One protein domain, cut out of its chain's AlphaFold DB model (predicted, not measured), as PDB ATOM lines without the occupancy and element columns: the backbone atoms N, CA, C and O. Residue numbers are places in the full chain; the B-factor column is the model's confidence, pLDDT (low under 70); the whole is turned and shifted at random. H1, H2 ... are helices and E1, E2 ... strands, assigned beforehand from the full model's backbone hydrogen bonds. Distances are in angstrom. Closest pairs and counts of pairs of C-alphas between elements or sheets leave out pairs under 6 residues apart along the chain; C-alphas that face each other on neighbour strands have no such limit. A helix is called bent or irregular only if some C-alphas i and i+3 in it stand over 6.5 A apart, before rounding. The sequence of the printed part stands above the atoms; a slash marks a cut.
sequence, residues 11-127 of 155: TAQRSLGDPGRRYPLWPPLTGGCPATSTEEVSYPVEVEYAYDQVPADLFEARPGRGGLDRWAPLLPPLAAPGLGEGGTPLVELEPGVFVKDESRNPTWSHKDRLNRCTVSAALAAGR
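This is residues 11 to 127 of the 155 residues of the protein "Threonine synthase" of Streptomyces sp. BvitLS-983 (UniProt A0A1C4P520). Little of this model is regular structure: a small antiparallel sheet, E2 E1 E3, at one end and a hairpin, E4 and E5, at the other, with helices H1 and H2 between. The 117 printed residues run E1 E2 E3 H1 E4 E5 H2, class mixed, 43 in named elements. It is loose, radius of gyration of the C-alphas 17.1 A, spanning 48 by 30 by 29 A.

E1, residues 11 to 15, forms a hairpin with E2, residues 22 to 24; N 13 and O 23, 2.9 A apart, are within hydrogen-bond range. E3, residues 45 to 49, is antiparallel to E1, N 14 to O 46 2.8 A. H1, residues 69 to 74, is irregular, C-alphas 70 and 73 being 8.0 A apart; its closest C-alphas to E3 are Leu 74 and Tyr 49, 7.2 A. E4, residues 90 to 94, and E5, residues 97 to 100, form a hairpin, N 91 to O 99 2.8 A. H2, residues 111 to 125, and H1 are apart. Within hydrogen-bond range are 10 of 11 O i to N i+4 pairs in H2, but 0 of 2 in H1, with 2 of 3 O i to N i+3.

E1, 13.4 A long, begins at C-alpha 11 (38.152, 16.909, 24.300); H2, 20.7 A, ends at C-alpha 125 (29.231, 28.686, 20.206).

The printed part has no cut. Links E2 to E3, E3 to H1 and H1 to E4 are long. Residues 62 to 66 and 127 have pLDDT under 70.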
ATOM      1  N   THR A  11      36.848  16.223  24.280       96.12
ATOM      2  CA  THR A  11      38.152  16.909  24.300       96.12
ATOM      3  C   THR A  11      38.453  17.660  23.010       96.12
ATOM      4  O   THR A  11      39.005  18.760  23.054       96.12
ATOM      5  N   ALA A  12      38.076  17.103  21.859       97.06
ATOM      6  CA  ALA A  12      38.435  17.633  20.550       97.06
ATOM      7  C   ALA A  12      37.441  17.199  19.465       97.06
ATOM      8  O   ALA A  12      36.545  16.388  19.698       97.06
ATOM      9  N   GLN A  13      37.628  17.738  18.263       97.94
ATOM     10  CA  GLN A  13      37.031  17.223  17.034       97.94
ATOM     11  C   GLN A  13      38.118  16.510  16.226       97.94
ATOM     12  O   GLN A  13      39.186  17.085  16.010       97.94
ATOM     13  N   ARG A  14      37.869  15.287  15.758       97.75
ATOM     14  CA  ARG A  14      38.815  14.498  14.952       97.75
ATOM     15  C   ARG A  14      38.276  14.313  13.540       97.75
ATOM     16  O   ARG A  14      37.091  14.049  13.369       97.75
ATOM     17  N   SER A  15      39.122  14.462  12.523       97.50
ATOM     18  CA  SER A  15      38.697  14.196  11.143       97.50
ATOM     19  C   SER A  15      38.466  12.705  10.916       97.50
ATOM     20  O   SER A  15      39.300  11.884  11.292       97.50
ATOM     21  N   LEU A  16      37.368  12.365  10.238       95.56
ATOM     22  CA  LEU A  16      37.133  11.004   9.754       95.56
ATOM     23  C   LEU A  16      37.848  10.715   8.424       95.56
ATOM     24  O   LEU A  16      38.046   9.552   8.087       95.56
ATOM     25  N   GLY A  17      38.258  11.748   7.678       93.44
ATOM     26  CA  GLY A  17      39.053  11.591   6.452       93.44
ATOM     27  C   GLY A  17      40.549  11.375   6.712       93.44
ATOM     28  O   GLY A  17      41.227  10.732   5.918       93.44
ATOM     29  N   ASP A  18      41.063  11.896   7.828       95.44
ATOM     30  CA  ASP A  18      42.445  11.712   8.287       95.44
ATOM     31  C   ASP A  18      42.470  11.736   9.827       95.44
ATOM     32  O   ASP A  18      42.513  12.819  10.424       95.44
ATOM     33  N   PRO A  19      42.446  10.566  10.494       93.12
ATOM     34  CA  PRO A  19      42.383  10.477  11.954       93.12
ATOM     35  C   PRO A  19      43.566  11.119  12.694       93.12
ATOM     36  O   PRO A  19      43.481  11.332  13.905       93.12
ATOM     37  N   GLY A  20      44.664  11.445  12.000       95.50
ATOM     38  CA  GLY A  20      45.778  12.199  12.575       95.50
ATOM     39  C   GLY A  20      45.439  13.670  12.844       95.50
ATOM     40  O   GLY A  20      46.126  14.326  13.631       95.50
ATOM     41  N   ARG A  21      44.372  14.201  12.230       96.06
ATOM     42  CA  ARG A  21      43.969  15.606  12.347       96.06
ATOM     43  C   ARG A  21      42.955  15.815  13.458       96.06
ATOM     44  O   ARG A  21      41.871  15.228  13.458       96.06
ATOM     45  N   ARG A  22      43.295  16.741  14.352       97.69
ATOM     46  CA  ARG A  22      42.469  17.171  15.479       97.69
ATOM     47  C   ARG A  22      42.274  18.678  15.455       97.69
ATOM     48  O   ARG A  22      43.181  19.422  15.088       97.69
ATOM     49  N   TYR A  23      41.107  19.109  15.901       97.00
ATOM     50  CA  TYR A  23      40.715  20.504  16.037       97.00
ATOM     51  C   TYR A  23      40.178  20.747  17.451       97.00
ATOM     52  O   TYR A  23      39.701  19.803  18.091       97.00
ATOM     53  N   PRO A  24      40.221  21.993  17.953       96.00
ATOM     54  CA  PRO A  24      39.574  22.341  19.213       96.00
ATOM     55  C   PRO A  24      38.108  21.892  19.239       96.00
ATOM     56  O   PRO A  24      37.430  21.935  18.215       96.00
ATOM     57  N   LEU A  25      37.597  21.492  20.408       94.81
ATOM     58  CA  LEU A  25      36.191  21.094  20.558       94.81
ATOM     59  C   LEU A  25      35.209  22.215  20.159       94.81
ATOM     60  O   LEU A  25      34.115  21.931  19.677       94.81
ATOM     61  N   TRP A  26      35.612  23.477  20.343       92.38
ATOM     62  CA  TRP A  26      34.801  24.663  20.073       92.38
ATOM     63  C   TRP A  26      35.535  25.665  19.165       92.38
ATOM     64  O   TRP A  26      36.728  25.893  19.378       92.38
ATOM     65  N   PRO A  27      34.830  26.326  18.226       92.88
ATOM     66  CA  PRO A  27      33.446  26.053  17.821       92.88
ATOM     67  C   PRO A  27      33.322  24.728  17.031       92.88
ATOM     68  O   PRO A  27      34.312  24.267  16.457       92.88
ATOM     69  N   PRO A  28      32.129  24.104  16.965       93.56
ATOM     70  CA  PRO A  28      31.928  22.890  16.180       93.56
ATOM     71  C   PRO A  28      32.080  23.182  14.684       93.56
ATOM     72  O   PRO A  28      31.563  24.180  14.181       93.56
ATOM     73  N   LEU A  29      32.757  22.293  13.963       94.88
ATOM     74  CA  LEU A  29      32.967  22.377  12.523       94.88
ATOM     75  C   LEU A  29      31.738  21.833  11.787       94.88
ATOM     76  O   LEU A  29      31.651  20.652  11.456       94.88
ATOM     77  N   THR A  30      30.770  22.706  11.519       92.81
ATOM     78  CA  THR A  30      29.518  22.338  10.833       92.81
ATOM     79  C   THR A  30      29.675  22.123   9.325       92.81
ATOM     80  O   THR A  30      28.819  21.489   8.717       92.81
ATOM     81  N   GLY A  31      30.763  22.620   8.724       92.62
ATOM     82  CA  GLY A  31      31.094  22.449   7.301       92.62
ATOM     83  C   GLY A  31      31.990  21.242   6.985       92.62
ATOM     84  O   GLY A  31      32.500  21.144   5.873       92.62
ATOM     85  N   GLY A  32      32.229  20.357   7.955       93.69
ATOM     86  CA  GLY A  32      33.180  19.250   7.824       93.69
ATOM     87  C   GLY A  32      34.628  19.643   8.136       93.69
ATOM     88  O   GLY A  32      34.926  20.751   8.583       93.69
ATOM     89  N   CYS A  33      35.545  18.698   7.946       96.62
ATOM     90  CA  CYS A  33      36.964  18.871   8.213       96.62
ATOM     91  C   CYS A  33      37.588  19.815   7.169       96.62
ATOM     92  O   CYS A  33      37.667  19.447   5.996       96.62
ATOM     93  N   PRO A  34      38.139  20.973   7.572       95.38
ATOM     94  CA  PRO A  34      38.623  21.994   6.641       95.38
ATOM     95  C   PRO A  34      39.796  21.545   5.765       95.38
ATOM     96  O   PRO A  34      40.122  22.214   4.793       95.38
ATOM     97  N   ALA A  35      40.457  20.443   6.115       95.62
ATOM     98  CA  ALA A  35      41.630  19.974   5.395       95.62
ATOM     99  C   ALA A  35      41.433  18.688   4.591       95.62
ATOM    100  O   ALA A  35      42.318  18.325   3.821       95.62
ATOM    101  N   THR A  36      40.333  17.969   4.814       94.88
ATOM    102  CA  THR A  36      40.028  16.744   4.057       94.88
ATOM    103  C   THR A  36      38.769  16.894   3.220       94.88
ATOM    104  O   THR A  36      38.616  16.148   2.262       94.88
ATOM    105  N   SER A  37      37.886  17.842   3.546       94.38
ATOM    106  CA  SER A  37      36.770  18.215   2.678       94.38
ATOM    107  C   SER A  37      37.258  18.878   1.385       94.38
ATOM    108  O   SER A  37      38.225  19.641   1.398       94.38
ATOM    109  N   THR A  38      36.557  18.605   0.287       92.19
ATOM    110  CA  THR A  38      36.708  19.234  -1.033       92.19
ATOM    111  C   THR A  38      35.407  19.940  -1.429       92.19
ATOM    112  O   THR A  38      34.445  19.945  -0.658       92.19
ATOM    113  N   GLU A  39      35.354  20.536  -2.624       90.75
ATOM    114  CA  GLU A  39      34.117  21.133  -3.154       90.75
ATOM    115  C   GLU A  39      33.025  20.078  -3.401       90.75
ATOM    116  O   GLU A  39      31.837  20.356  -3.250       90.75
ATOM    117  N   GLU A  40      33.419  18.851  -3.736       93.19
ATOM    118  CA  GLU A  40      32.512  17.747  -4.044       93.19
ATOM    119  C   GLU A  40      32.130  16.923  -2.810       93.19
ATOM    120  O   GLU A  40      31.051  16.328  -2.775       93.19
ATOM    121  N   VAL A  41      33.011  16.850  -1.805       92.38
ATOM    122  CA  VAL A  41      32.836  15.966  -0.646       92.38
ATOM    123  C   VAL A  41      33.147  16.692   0.656       92.38
ATOM    124  O   VAL A  41      34.283  17.070   0.924       92.38
ATOM    125  N   SER A  42      32.154  16.772   1.542       92.88
ATOM    126  CA  SER A  42      32.366  17.183   2.931       92.88
ATOM    127  C   SER A  42      32.728  15.973   3.792       92.88
ATOM    128  O   SER A  42      31.859  15.170   4.136       92.88
ATOM    129  N   TYR A  43      33.996  15.859   4.192       94.19
ATOM    130  CA  TYR A  43      34.420  14.841   5.150       94.19
ATOM    131  C   TYR A  43      34.040  15.271   6.571       94.19
ATOM    132  O   TYR A  43      34.474  16.332   7.018       94.19
ATOM    133  N   PRO A  44      33.250  14.479   7.310       95.81
ATOM    134  CA  PRO A  44      32.830  14.845   8.654       95.81
ATOM    135  C   PRO A  44      33.992  14.841   9.653       95.81
ATOM    136  O   PRO A  44      35.034  14.206   9.458       95.81
ATOM    137  N   VAL A  45      33.766  15.533  10.765       97.12
ATOM    138  CA  VAL A  45      34.519  15.334  12.002       97.12
ATOM    139  C   VAL A  45      33.659  14.566  13.000       97.12
ATOM    140  O   VAL A  45      32.431  14.626  12.954       97.12
ATOM    141  N   GLU A  46      34.304  13.864  13.918       96.44
ATOM    142  CA  GLU A  46      33.677  13.255  15.088       96.44
ATOM    143  C   GLU A  46      34.158  13.935  16.376       96.44
ATOM    144  O   GLU A  46      35.174  14.631  16.380       96.44
ATOM    145  N   VAL A  47      33.445  13.721  17.481       97.25
ATOM    146  CA  VAL A  47      33.857  14.210  18.804       97.25
ATOM    147  C   VAL A  47      34.774  13.175  19.457       97.25
ATOM    148  O   VAL A  47      34.393  12.018  19.618       97.25
ATOM    149  N   GLU A  48      35.974  13.595  19.850       97.19
ATOM    150  CA  GLU A  48      36.940  12.764  20.571       97.19
ATOM    151  C   GLU A  48      36.709  12.883  22.084       97.19
ATOM    152  O   GLU A  48      36.538  13.987  22.612       97.19
ATOM    153  N   TYR A  49      36.727  11.751  22.789       97.31
ATOM    154  CA  TYR A  49      36.504  11.671  24.234       97.31
ATOM    155  C   TYR A  49      37.727  11.094  24.950       97.31
ATOM    156  O   TYR A  49      38.383  10.189  24.433       97.31
ATOM    157  N   ALA A  50      37.981  11.567  26.171       96.75
ATOM    158  CA  ALA A  50      38.919  10.940  27.104       96.75
ATOM    159  C   ALA A  50      38.296   9.664  27.702       96.75
ATOM    160  O   ALA A  50      37.821   9.648  28.838       96.75
ATOM    161  N   TYR A  51      38.214   8.599  26.898       95.12
ATOM    162  CA  TYR A  51      37.565   7.340  27.290       95.12
ATOM    163  C   TYR A  51      38.232   6.651  28.491       95.12
ATOM    164  O   TYR A  51      37.572   5.924  29.229       95.12
ATOM    165  N   ASP A  52      39.518   6.909  28.712       96.12
ATOM    166  CA  ASP A  52      40.297   6.462  29.869       96.12
ATOM    167  C   ASP A  52      39.816   7.071  31.198       96.12
ATOM    168  O   ASP A  52      40.102   6.527  32.262       96.12
ATOM    169  N   GLN A  53      39.052   8.164  31.145       94.88
ATOM    170  CA  GLN A  53      38.514   8.870  32.312       94.88
ATOM    171  C   GLN A  53      37.029   8.575  32.566       94.88
ATOM    172  O   GLN A  53      36.408   9.200  33.430       94.88
ATOM    173  N   VAL A  54      36.428   7.643  31.819       94.19
ATOM    174  CA  VAL A  54      35.018   7.280  31.996       94.19
ATOM    175  C   VAL A  54      34.816   6.661  33.383       94.19
ATOM    176  O   VAL A  54      35.495   5.686  33.712       94.19
ATOM    177  N   PRO A  55      33.872   7.174  34.200       91.00
ATOM    178  CA  PRO A  55      33.575   6.581  35.496       91.00
ATOM    179  C   PRO A  55      33.191   5.107  35.346       91.00
ATOM    180  O   PRO A  55      32.303   4.770  34.560       91.00
ATOM    181  N   ALA A  56      33.841   4.230  36.111       90.94
ATOM    182  CA  ALA A  56      33.602   2.786  36.042       90.94
ATOM    183  C   ALA A  56      32.135   2.417  36.335       90.94
ATOM    184  O   ALA A  56      31.610   1.445  35.798       90.94
ATOM    185  N   ASP A  57      31.458   3.232  37.144       90.31
ATOM    186  CA  ASP A  57      30.066   3.067  37.550       90.31
ATOM    187  C   ASP A  57      29.052   3.695  36.571       90.31
ATOM    188  O   ASP A  57      27.846   3.663  36.825       90.31
ATOM    189  N   LEU A  58      29.496   4.273  35.444       89.69
ATOM    190  CA  LEU A  58      28.619   4.994  34.512       89.69
ATOM    191  C   LEU A  58      27.490   4.106  33.966       89.69
ATOM    192  O   LEU A  58      26.348   4.561  33.829       89.69
ATOM    193  N   PHE A  59      27.813   2.847  33.666       88.75
ATOM    194  CA  PHE A  59      26.897   1.876  33.066       88.75
ATOM    195  C   PHE A  59      26.058   1.112  34.093       88.75
ATOM    196  O   PHE A  59      25.118   0.417  33.707       88.75
ATOM    197  N   GLU A  60      26.335   1.271  35.388       88.12
ATOM    198  CA  GLU A  60      25.522   0.654  36.428       88.12
ATOM    199  C   GLU A  60      24.084   1.188  36.361       88.12
ATOM    200  O   GLU A  60      23.822   2.387  36.180       88.12
ATOM    201  N   ALA A  61      23.112   0.285  36.481       72.38
ATOM    202  CA  ALA A  61      21.711   0.662  36.545       72.38
ATOM    203  C   ALA A  61      21.437   1.349  37.891       72.38
ATOM    204  O   ALA A  61      21.557   0.734  38.947       72.38
ATOM    205  N   ARG A  62      21.050   2.629  37.861       69.88
ATOM    206  CA  ARG A  62      20.692   3.395  39.061       69.88
ATOM    207  C   ARG A  62      19.224   3.817  39.010       69.88
ATOM    208  O   ARG A  62      18.855   4.578  38.110       69.88
ATOM    209  N   PRO A  63      18.383   3.370  39.962       60.44
ATOM    210  CA  PRO A  63      17.010   3.849  40.085       60.44
ATOM    211  C   PRO A  63      16.976   5.378  40.215       60.44
ATOM    212  O   PRO A  63      17.784   5.965  40.931       60.44
ATOM    213  N   GLY A  64      16.066   6.042  39.502       59.19
ATOM    214  CA  GLY A  64      15.843   7.491  39.625       59.19
ATOM    215  C   GLY A  64      16.876   8.408  38.949       59.19
ATOM    216  O   GLY A  64      16.597   9.592  38.791       59.19
ATOM    217  N   ARG A  65      18.020   7.899  38.469       58.09
ATOM    218  CA  ARG A  65      18.947   8.633  37.578       58.09
ATOM    219  C   ARG A  65      18.626   8.349  36.107       58.09
ATOM    220  O   ARG A  65      19.474   7.874  35.360       58.09
ATOM    221  N   GLY A  66      17.373   8.563  35.712       68.56
ATOM    222  CA  GLY A  66      16.928   8.426  34.322       68.56
ATOM    223  C   GLY A  66      17.356   9.607  33.442       68.56
ATOM    224  O   GLY A  66      17.917  10.585  33.929       68.56
ATOM    225  N   GLY A  67      17.065   9.522  32.145       84.44
ATOM    226  CA  GLY A  67      17.262  10.634  31.210       84.44
ATOM    227  C   GLY A  67      18.644  10.693  30.560       84.44
ATOM    228  O   GLY A  67      19.484   9.810  30.739       84.44
ATOM    229  N   LEU A  68      18.848  11.707  29.728       89.94
ATOM    230  CA  LEU A  68      20.066  11.893  28.943       89.94
ATOM    231  C   LEU A  68      21.237  12.437  29.777       89.94
ATOM    232  O   LEU A  68      22.368  12.003  29.577       89.94
ATOM    233  N   ASP A  69      20.967  13.291  30.768       89.38
ATOM    234  CA  ASP A  69      21.988  13.967  31.586       89.38
ATOM    235  C   ASP A  69      22.915  13.002  32.346       89.38
ATOM    236  O   ASP A  69      24.085  13.312  32.567       89.38
ATOM    237  N   ARG A  70      22.450  11.794  32.706       88.31
ATOM    238  CA  ARG A  70      23.318  10.781  33.343       88.31
ATOM    239  C   ARG A  70      24.515  10.399  32.468       88.31
ATOM    240  O   ARG A  70      25.518   9.924  32.990       88.31
ATOM    241  N   TRP A  71      24.376  10.554  31.151       92.69
ATOM    242  CA  TRP A  71      25.374  10.195  30.150       92.69
ATOM    243  C   TRP A  71      26.296  11.362  29.811       92.69
ATOM    244  O   TRP A  71      27.119  11.213  28.918       92.69
ATOM    245  N   ALA A  72      26.204  12.493  30.525       92.94
ATOM    246  CA  ALA A  72      27.010  13.685  30.275       92.94
ATOM    247  C   ALA A  72      28.513  13.418  30.035       92.94
ATOM    248  O   ALA A  72      29.033  14.020  29.098       92.94
ATOM    249  N   PRO A  73      29.206  12.490  30.741       94.81
ATOM    250  CA  PRO A  73      30.602  12.150  30.433       94.81
ATOM    251  C   PRO A  73      30.853  11.723  28.983       94.81
ATOM    252  O   PRO A  73      31.908  12.014  28.436       94.81
ATOM    253  N   LEU A  74      29.882  11.058  28.354       95.69
ATOM    254  CA  LEU A  74      29.949  10.526  26.990       95.69
ATOM    255  C   LEU A  74      29.093  11.325  25.994       95.69
ATOM    256  O   LEU A  74      28.754  10.832  24.919       95.69
ATOM    257  N   LEU A  75      28.716  12.552  26.350       96.06
ATOM    258  CA  LEU A  75      28.026  13.497  25.474       96.06
ATOM    259  C   LEU A  75      28.878  14.758  25.315       96.06
ATOM    260  O   LEU A  75      29.670  15.059  26.210       96.06
ATOM    261  N   PRO A  76      28.706  15.551  24.244       95.50
ATOM    262  CA  PRO A  76      29.273  16.892  24.194       95.50
ATOM    263  C   PRO A  76      28.738  17.750  25.357       95.50
ATOM    264  O   PRO A  76      27.649  17.469  25.867       95.50
ATOM    265  N   PRO A  77      29.450  18.814  25.772       94.31
ATOM    266  CA  PRO A  77      29.006  19.683  26.856       94.31
ATOM    267  C   PRO A  77      27.563  20.180  26.678       94.31
ATOM    268  O   PRO A  77      27.211  20.809  25.677       94.31
ATOM    269  N   LEU A  78      26.722  19.910  27.678       93.06
ATOM    270  CA  LEU A  78      25.293  20.209  27.651       93.06
ATOM    271  C   LEU A  78      24.992  21.594  28.252       93.06
ATOM    272  O   LEU A  78      24.688  21.718  29.433       93.06
ATOM    273  N   ALA A  79      25.070  22.646  27.435       92.06
ATOM    274  CA  ALA A  79      24.817  24.033  27.843       92.06
ATOM    275  C   ALA A  79      23.331  24.449  27.874       92.06
ATOM    276  O   ALA A  79      22.980  25.393  28.581       92.06
ATOM    277  N   ALA A  80      22.451  23.796  27.105       91.75
ATOM    278  CA  ALA A  80      21.009  24.071  27.169       91.75
ATOM    279  C   ALA A  80      20.389  23.451  28.446       91.75
ATOM    280  O   ALA A  80      21.057  22.663  29.118       91.75
ATOM    281  N   PRO A  81      19.135  23.747  28.812       91.25
ATOM    282  CA  PRO A  81      18.347  22.863  29.672       91.25
ATOM    283  C   PRO A  81      17.822  21.646  28.881       91.25
ATOM    284  O   PRO A  81      17.673  21.716  27.660       91.25
ATOM    285  N   GLY A  82      17.552  20.535  29.571       90.31
ATOM    286  CA  GLY A  82      16.844  19.380  29.002       90.31
ATOM    287  C   GLY A  82      15.323  19.518  29.103       90.31
ATOM    288  O   GLY A  82      14.816  20.325  29.882       90.31
ATOM    289  N   LEU A  83      14.599  18.705  28.336       92.62
ATOM    290  CA  LEU A  83      13.137  18.561  28.395       92.62
ATOM    291  C   LEU A  83      12.702  17.294  29.149       92.62
ATOM    292  O   LEU A  83      11.512  17.007  29.246       92.62
ATOM    293  N   GLY A  84      13.663  16.531  29.675       90.88
ATOM    294  CA  GLY A  84      13.426  15.217  30.270       90.88
ATOM    295  C   GLY A  84      13.569  14.070  29.267       90.88
ATOM    296  O   GLY A  84      13.034  12.989  29.492       90.88
ATOM    297  N   GLU A  85      14.278  14.293  28.160       94.00
ATOM    298  CA  GLU A  85      14.580  13.280  27.157       94.00
ATOM    299  C   GLU A  85      15.491  12.164  27.686       94.00
ATOM    300  O   GLU A  85      16.308  12.333  28.596       94.00
ATOM    301  N   GLY A  86      15.376  10.993  27.071       92.81
ATOM    302  CA  GLY A  86      16.034   9.771  27.500       92.81
ATOM    303  C   GLY A  86      15.232   8.977  28.528       92.81
ATOM    304  O   GLY A  86      14.055   9.219  28.756       92.81
ATOM    305  N   GLY A  87      15.854   7.944  29.107       90.94
ATOM    306  CA  GLY A  87      15.166   7.064  30.067       90.94
ATOM    307  C   GLY A  87      13.939   6.325  29.509       90.94
ATOM    308  O   GLY A  87      13.143   5.811  30.285       90.94
ATOM    309  N   THR A  88      13.786   6.265  28.187       93.25
ATOM    310  CA  THR A  88      12.637   5.647  27.523       93.25
ATOM    311  C   THR A  88      12.554   4.134  27.771       93.25
ATOM    312  O   THR A  88      13.601   3.480  27.911       93.25
ATOM    313  N   PRO A  89      11.342   3.551  27.800       93.75
ATOM    314  CA  PRO A  89      11.152   2.127  28.061       93.75
ATOM    315  C   PRO A  89      11.856   1.220  27.043       93.75
ATOM    316  O   PRO A  89      11.983   1.554  25.865       93.75
ATOM    317  N   LEU A  90      12.285   0.050  27.508       94.69
ATOM    318  CA  LEU A  90      12.600  -1.102  26.667       94.69
ATOM    319  C   LEU A  90      11.477  -2.118  26.895       94.69
ATOM    320  O   LEU A  90      11.359  -2.652  27.995       94.69
ATOM    321  N   VAL A  91      10.614  -2.302  25.902       96.50
ATOM    322  CA  VAL A  91       9.394  -3.113  25.999       96.50
ATOM    323  C   VAL A  91       9.636  -4.445  25.308       96.50
ATOM    324  O   VAL A  91      10.016  -4.460  24.143       96.50
ATOM    325  N   GLU A  92       9.421  -5.555  26.004       97.81
ATOM    326  CA  GLU A  92       9.415  -6.883  25.386       97.81
ATOM    327  C   GLU A  92       8.080  -7.102  24.661       97.81
ATOM    328  O   GLU A  92       7.018  -6.908  25.255       97.81
ATOM    329  N   LEU A  93       8.125  -7.446  23.371       97.62
ATOM    330  CA  LEU A  93       6.933  -7.755  22.570       97.62
ATOM    331  C   LEU A  93       6.655  -9.259  22.526       97.62
ATOM    332  O   LEU A  93       5.507  -9.684  22.598       97.62
ATOM    333  N   GLU A  94       7.723 -10.043  22.420       97.50
ATOM    334  CA  GLU A  94       7.743 -11.503  22.407       97.50
ATOM    335  C   GLU A  94       9.016 -11.962  23.133       97.50
ATOM    336  O   GLU A  94       9.944 -11.156  23.249       97.50
ATOM    337  N   PRO A  95       9.110 -13.223  23.596       97.88
ATOM    338  CA  PRO A  95      10.298 -13.714  24.289       97.88
ATOM    339  C   PRO A  95      11.596 -13.409  23.525       97.88
ATOM    340  O   PRO A  95      11.832 -13.936  22.438       97.88
ATOM    341  N   GLY A  96      12.441 -12.549  24.100       97.44
ATOM    342  CA  GLY A  96      13.720 -12.145  23.506       97.44
ATOM    343  C   GLY A  96      13.647 -11.048  22.433       97.44
ATOM    344  O   GLY A  96      14.688 -10.656  21.904       97.44
ATOM    345  N   VAL A  97      12.461 -10.516  22.124       98.00
ATOM    346  CA  VAL A  97      12.249  -9.436  21.148       98.00
ATOM    347  C   VAL A  97      11.851  -8.160  21.876       98.00
ATOM    348  O   VAL A  97      10.767  -8.061  22.452       98.00
ATOM    349  N   PHE A  98      12.714  -7.146  21.802       98.19
ATOM    350  CA  PHE A  98      12.529  -5.886  22.515       98.19
ATOM    351  C   PHE A  98      12.404  -4.695  21.568       98.19
ATOM    352  O   PHE A  98      13.149  -4.563  20.598       98.19
ATOM    353  N   VAL A  99      11.518  -3.768  21.918       97.75
ATOM    354  CA  VAL A  99      11.398  -2.449  21.303       97.75
ATOM    355  C   VAL A  99      11.888  -1.389  22.275       97.75
ATOM    356  O   VAL A  99      11.401  -1.258  23.398       97.75
ATOM    357  N   LYS A 100      12.846  -0.583  21.819       96.56
ATOM    358  CA  LYS A 100      13.234   0.648  22.502       96.56
ATOM    359  C   LYS A 100      12.224   1.740  22.144       96.56
ATOM    360  O   LYS A 100      12.289   2.300  21.053       96.56
ATOM    361  N   ASP A 101      11.284   2.026  23.045       96.56
ATOM    362  CA  ASP A 101      10.177   2.955  22.782       96.56
ATOM    363  C   ASP A 101      10.623   4.425  22.903       96.56
ATOM    364  O   ASP A 101      10.308   5.141  23.855       96.56
ATOM    365  N   GLU A 102      11.385   4.894  21.912       96.81
ATOM    366  CA  GLU A 102      11.848   6.285  21.824       96.81
ATOM    367  C   GLU A 102      10.717   7.299  21.563       96.81
ATOM    368  O   GLU A 102      10.960   8.506  21.641       96.81
ATOM    369  N   SER A 103       9.481   6.846  21.319       96.44
ATOM    370  CA  SER A 103       8.313   7.732  21.215       96.44
ATOM    371  C   SER A 103       7.899   8.333  22.565       96.44
ATOM    372  O   SER A 103       7.089   9.251  22.614       96.44
ATOM    373  N   ARG A 104       8.481   7.864  23.678       95.88
ATOM    374  CA  ARG A 104       8.252   8.422  25.023       95.88
ATOM    375  C   ARG A 104       9.142   9.605  25.376       95.88
ATOM    376  O   ARG A 104       9.078  10.087  26.503       95.88
ATOM    377  N   ASN A 105       9.969  10.071  24.443       96.12
ATOM    378  CA  ASN A 105      10.613  11.370  24.601       96.12
ATOM    379  C   ASN A 105       9.575  12.513  24.488       96.12
ATOM    380  O   ASN A 105       8.506  12.307  23.906       96.12
ATOM    381  N   PRO A 106       9.868  13.715  25.018       96.06
ATOM    382  CA  PRO A 106       8.921  14.833  25.099       96.06
ATOM    383  C   PRO A 106       8.198  15.216  23.799       96.06
ATOM    384  O   PRO A 106       7.006  15.514  23.838       96.06
ATOM    385  N   THR A 107       8.877  15.189  22.649       96.12
ATOM    386  CA  THR A 107       8.294  15.516  21.329       96.12
ATOM    387  C   THR A 107       7.875  14.284  20.528       96.12
ATOM    388  O   THR A 107       7.564  14.367  19.341       96.12
ATOM    389  N   TRP A 108       7.876  13.125  21.185       96.50
ATOM    390  CA  TRP A 108       7.543  11.818  20.625       96.50
ATOM    391  C   TRP A 108       8.532  11.337  19.561       96.50
ATOM    392  O   TRP A 108       8.202  10.542  18.680       96.50
ATOM    393  N   SER A 109       9.778  11.807  19.648       95.88
ATOM    394  CA  SER A 109      10.832  11.463  18.706       95.88
ATOM    395  C   SER A 109      12.158  11.166  19.398       95.88
ATOM    396  O   SER A 109      12.595  11.894  20.286       95.88
ATOM    397  N   HIS A 110      12.883  10.165  18.889       95.69
ATOM    398  CA  HIS A 110      14.274   9.893  19.276       95.69
ATOM    399  C   HIS A 110      15.208  11.103  19.054       95.69
ATOM    400  O   HIS A 110      16.302  11.164  19.619       95.69
ATOM    401  N   LYS A 111      14.794  12.064  18.211       96.81
ATOM    402  CA  LYS A 111      15.559  13.274  17.884       96.81
ATOM    403  C   LYS A 111      15.720  14.220  19.068       96.81
ATOM    404  O   LYS A 111      16.670  14.997  19.047       96.81
ATOM    405  N   ASP A 112      14.893  14.117  20.109       96.19
ATOM    406  CA  ASP A 112      15.046  14.935  21.319       96.19
ATOM    407  C   ASP A 112      16.439  14.790  21.931       96.19
ATOM    408  O   ASP A 112      17.057  15.779  22.323       96.19
ATOM    409  N   ARG A 113      16.992  13.570  21.895       95.62
ATOM    410  CA  ARG A 113      18.332  13.292  22.418       95.62
ATOM    411  C   ARG A 113      19.429  14.020  21.649       95.62
ATOM    412  O   ARG A 113      20.325  14.604  22.246       95.62
ATOM    413  N   LEU A 114      19.364  13.981  20.318       95.50
ATOM    414  CA  LEU A 114      20.339  14.664  19.469       95.50
ATOM    415  C   LEU A 114      20.174  16.183  19.577       95.50
ATOM    416  O   LEU A 114      21.157  16.904  19.726       95.50
ATOM    417  N   ASN A 115      18.932  16.667  19.550       96.44
ATOM    418  CA  ASN A 115      18.623  18.090  19.610       96.44
ATOM    419  C   ASN A 115      19.095  18.724  20.919       96.44
ATOM    420  O   ASN A 115      19.579  19.854  20.893       96.44
ATOM    421  N   ARG A 116      19.053  17.994  22.042       95.00
ATOM    422  CA  ARG A 116      19.671  18.431  23.299       95.00
ATOM    423  C   ARG A 116      21.143  18.807  23.121       95.00
ATOM    424  O   ARG A 116      21.558  19.876  23.579       95.00
ATOM    425  N   CYS A 117      21.926  17.954  22.461       95.69
ATOM    426  CA  CYS A 117      23.342  18.196  22.183       95.69
ATOM    427  C   CYS A 117      23.525  19.336  21.170       95.69
ATOM    428  O   CYS A 117      24.318  20.244  21.407       95.69
ATOM    429  N   THR A 118      22.755  19.341  20.080       95.38
ATOM    430  CA  THR A 118      22.854  20.356  19.018       95.38
ATOM    431  C   THR A 118      22.520  21.762  19.522       95.38
ATOM    432  O   THR A 118      23.275  22.701  19.277       95.38
ATOM    433  N   VAL A 119      21.431  21.924  20.281       95.25
ATOM    434  CA  VAL A 119      21.046  23.217  20.873       95.25
ATOM    435  C   VAL A 119      22.073  23.661  21.914       95.25
ATOM    436  O   VAL A 119      22.430  24.835  21.966       95.25
ATOM    437  N   SER A 120      22.611  22.727  22.705       94.50
ATOM    438  CA  SER A 120      23.705  23.021  23.638       94.50
ATOM    439  C   SER A 120      24.944  23.548  22.928       94.50
ATOM    440  O   SER A 120      25.526  24.538  23.365       94.50
ATOM    441  N   ALA A 121      25.314  22.927  21.809       94.06
ATOM    442  CA  ALA A 121      26.449  23.349  21.011       94.06
ATOM    443  C   ALA A 121      26.235  24.730  20.378       94.06
ATOM    444  O   ALA A 121      27.133  25.568  20.430       94.06
ATOM    445  N   ALA A 122      25.034  25.005  19.864       92.75
ATOM    446  CA  ALA A 122      24.678  26.322  19.344       92.75
ATOM    447  C   ALA A 122      24.751  27.412  20.432       92.75
ATOM    448  O   ALA A 122      25.325  28.476  20.206       92.75
ATOM    449  N   LEU A 123      24.236  27.134  21.637       92.38
ATOM    450  CA  LEU A 123      24.319  28.060  22.772       92.38
ATOM    451  C   LEU A 123      25.760  28.295  23.237       92.38
ATOM    452  O   LEU A 123      26.101  29.417  23.607       92.38
ATOM    453  N   ALA A 124      26.599  27.257  23.241       89.38
ATOM    454  CA  ALA A 124      28.004  27.368  23.620       89.38
ATOM    455  C   ALA A 124      28.816  28.163  22.585       89.38
ATOM    456  O   ALA A 124      29.617  29.009  22.969       89.38
ATOM    457  N   ALA A 125      28.564  27.959  21.288       88.50
ATOM    458  CA  ALA A 125      29.231  28.686  20.206       88.50
ATOM    459  C   ALA A 125      28.891  30.190  20.181       88.50
ATOM    460  O   ALA A 125      29.697  30.993  19.721       88.50
ATOM    461  N   GLY A 126      27.718  30.584  20.696       79.31
ATOM    462  CA  GLY A 126      27.321  31.989  20.856       79.31
ATOM    463  C   GLY A 126      27.887  32.687  22.102       79.31
ATOM    464  O   GLY A 126      27.645  33.880  22.287       79.31
ATOM    465  N   ARG A 127      28.617  31.978  22.976       61.47
ATOM    466  CA  ARG A 127      29.287  32.551  24.156       61.47
ATOM    467  C   ARG A 127      30.776  32.773  23.857       61.47
ATOM    468  O   ARG A 127      31.380  31.936  23.190       61.47
TER     469      ARG A 127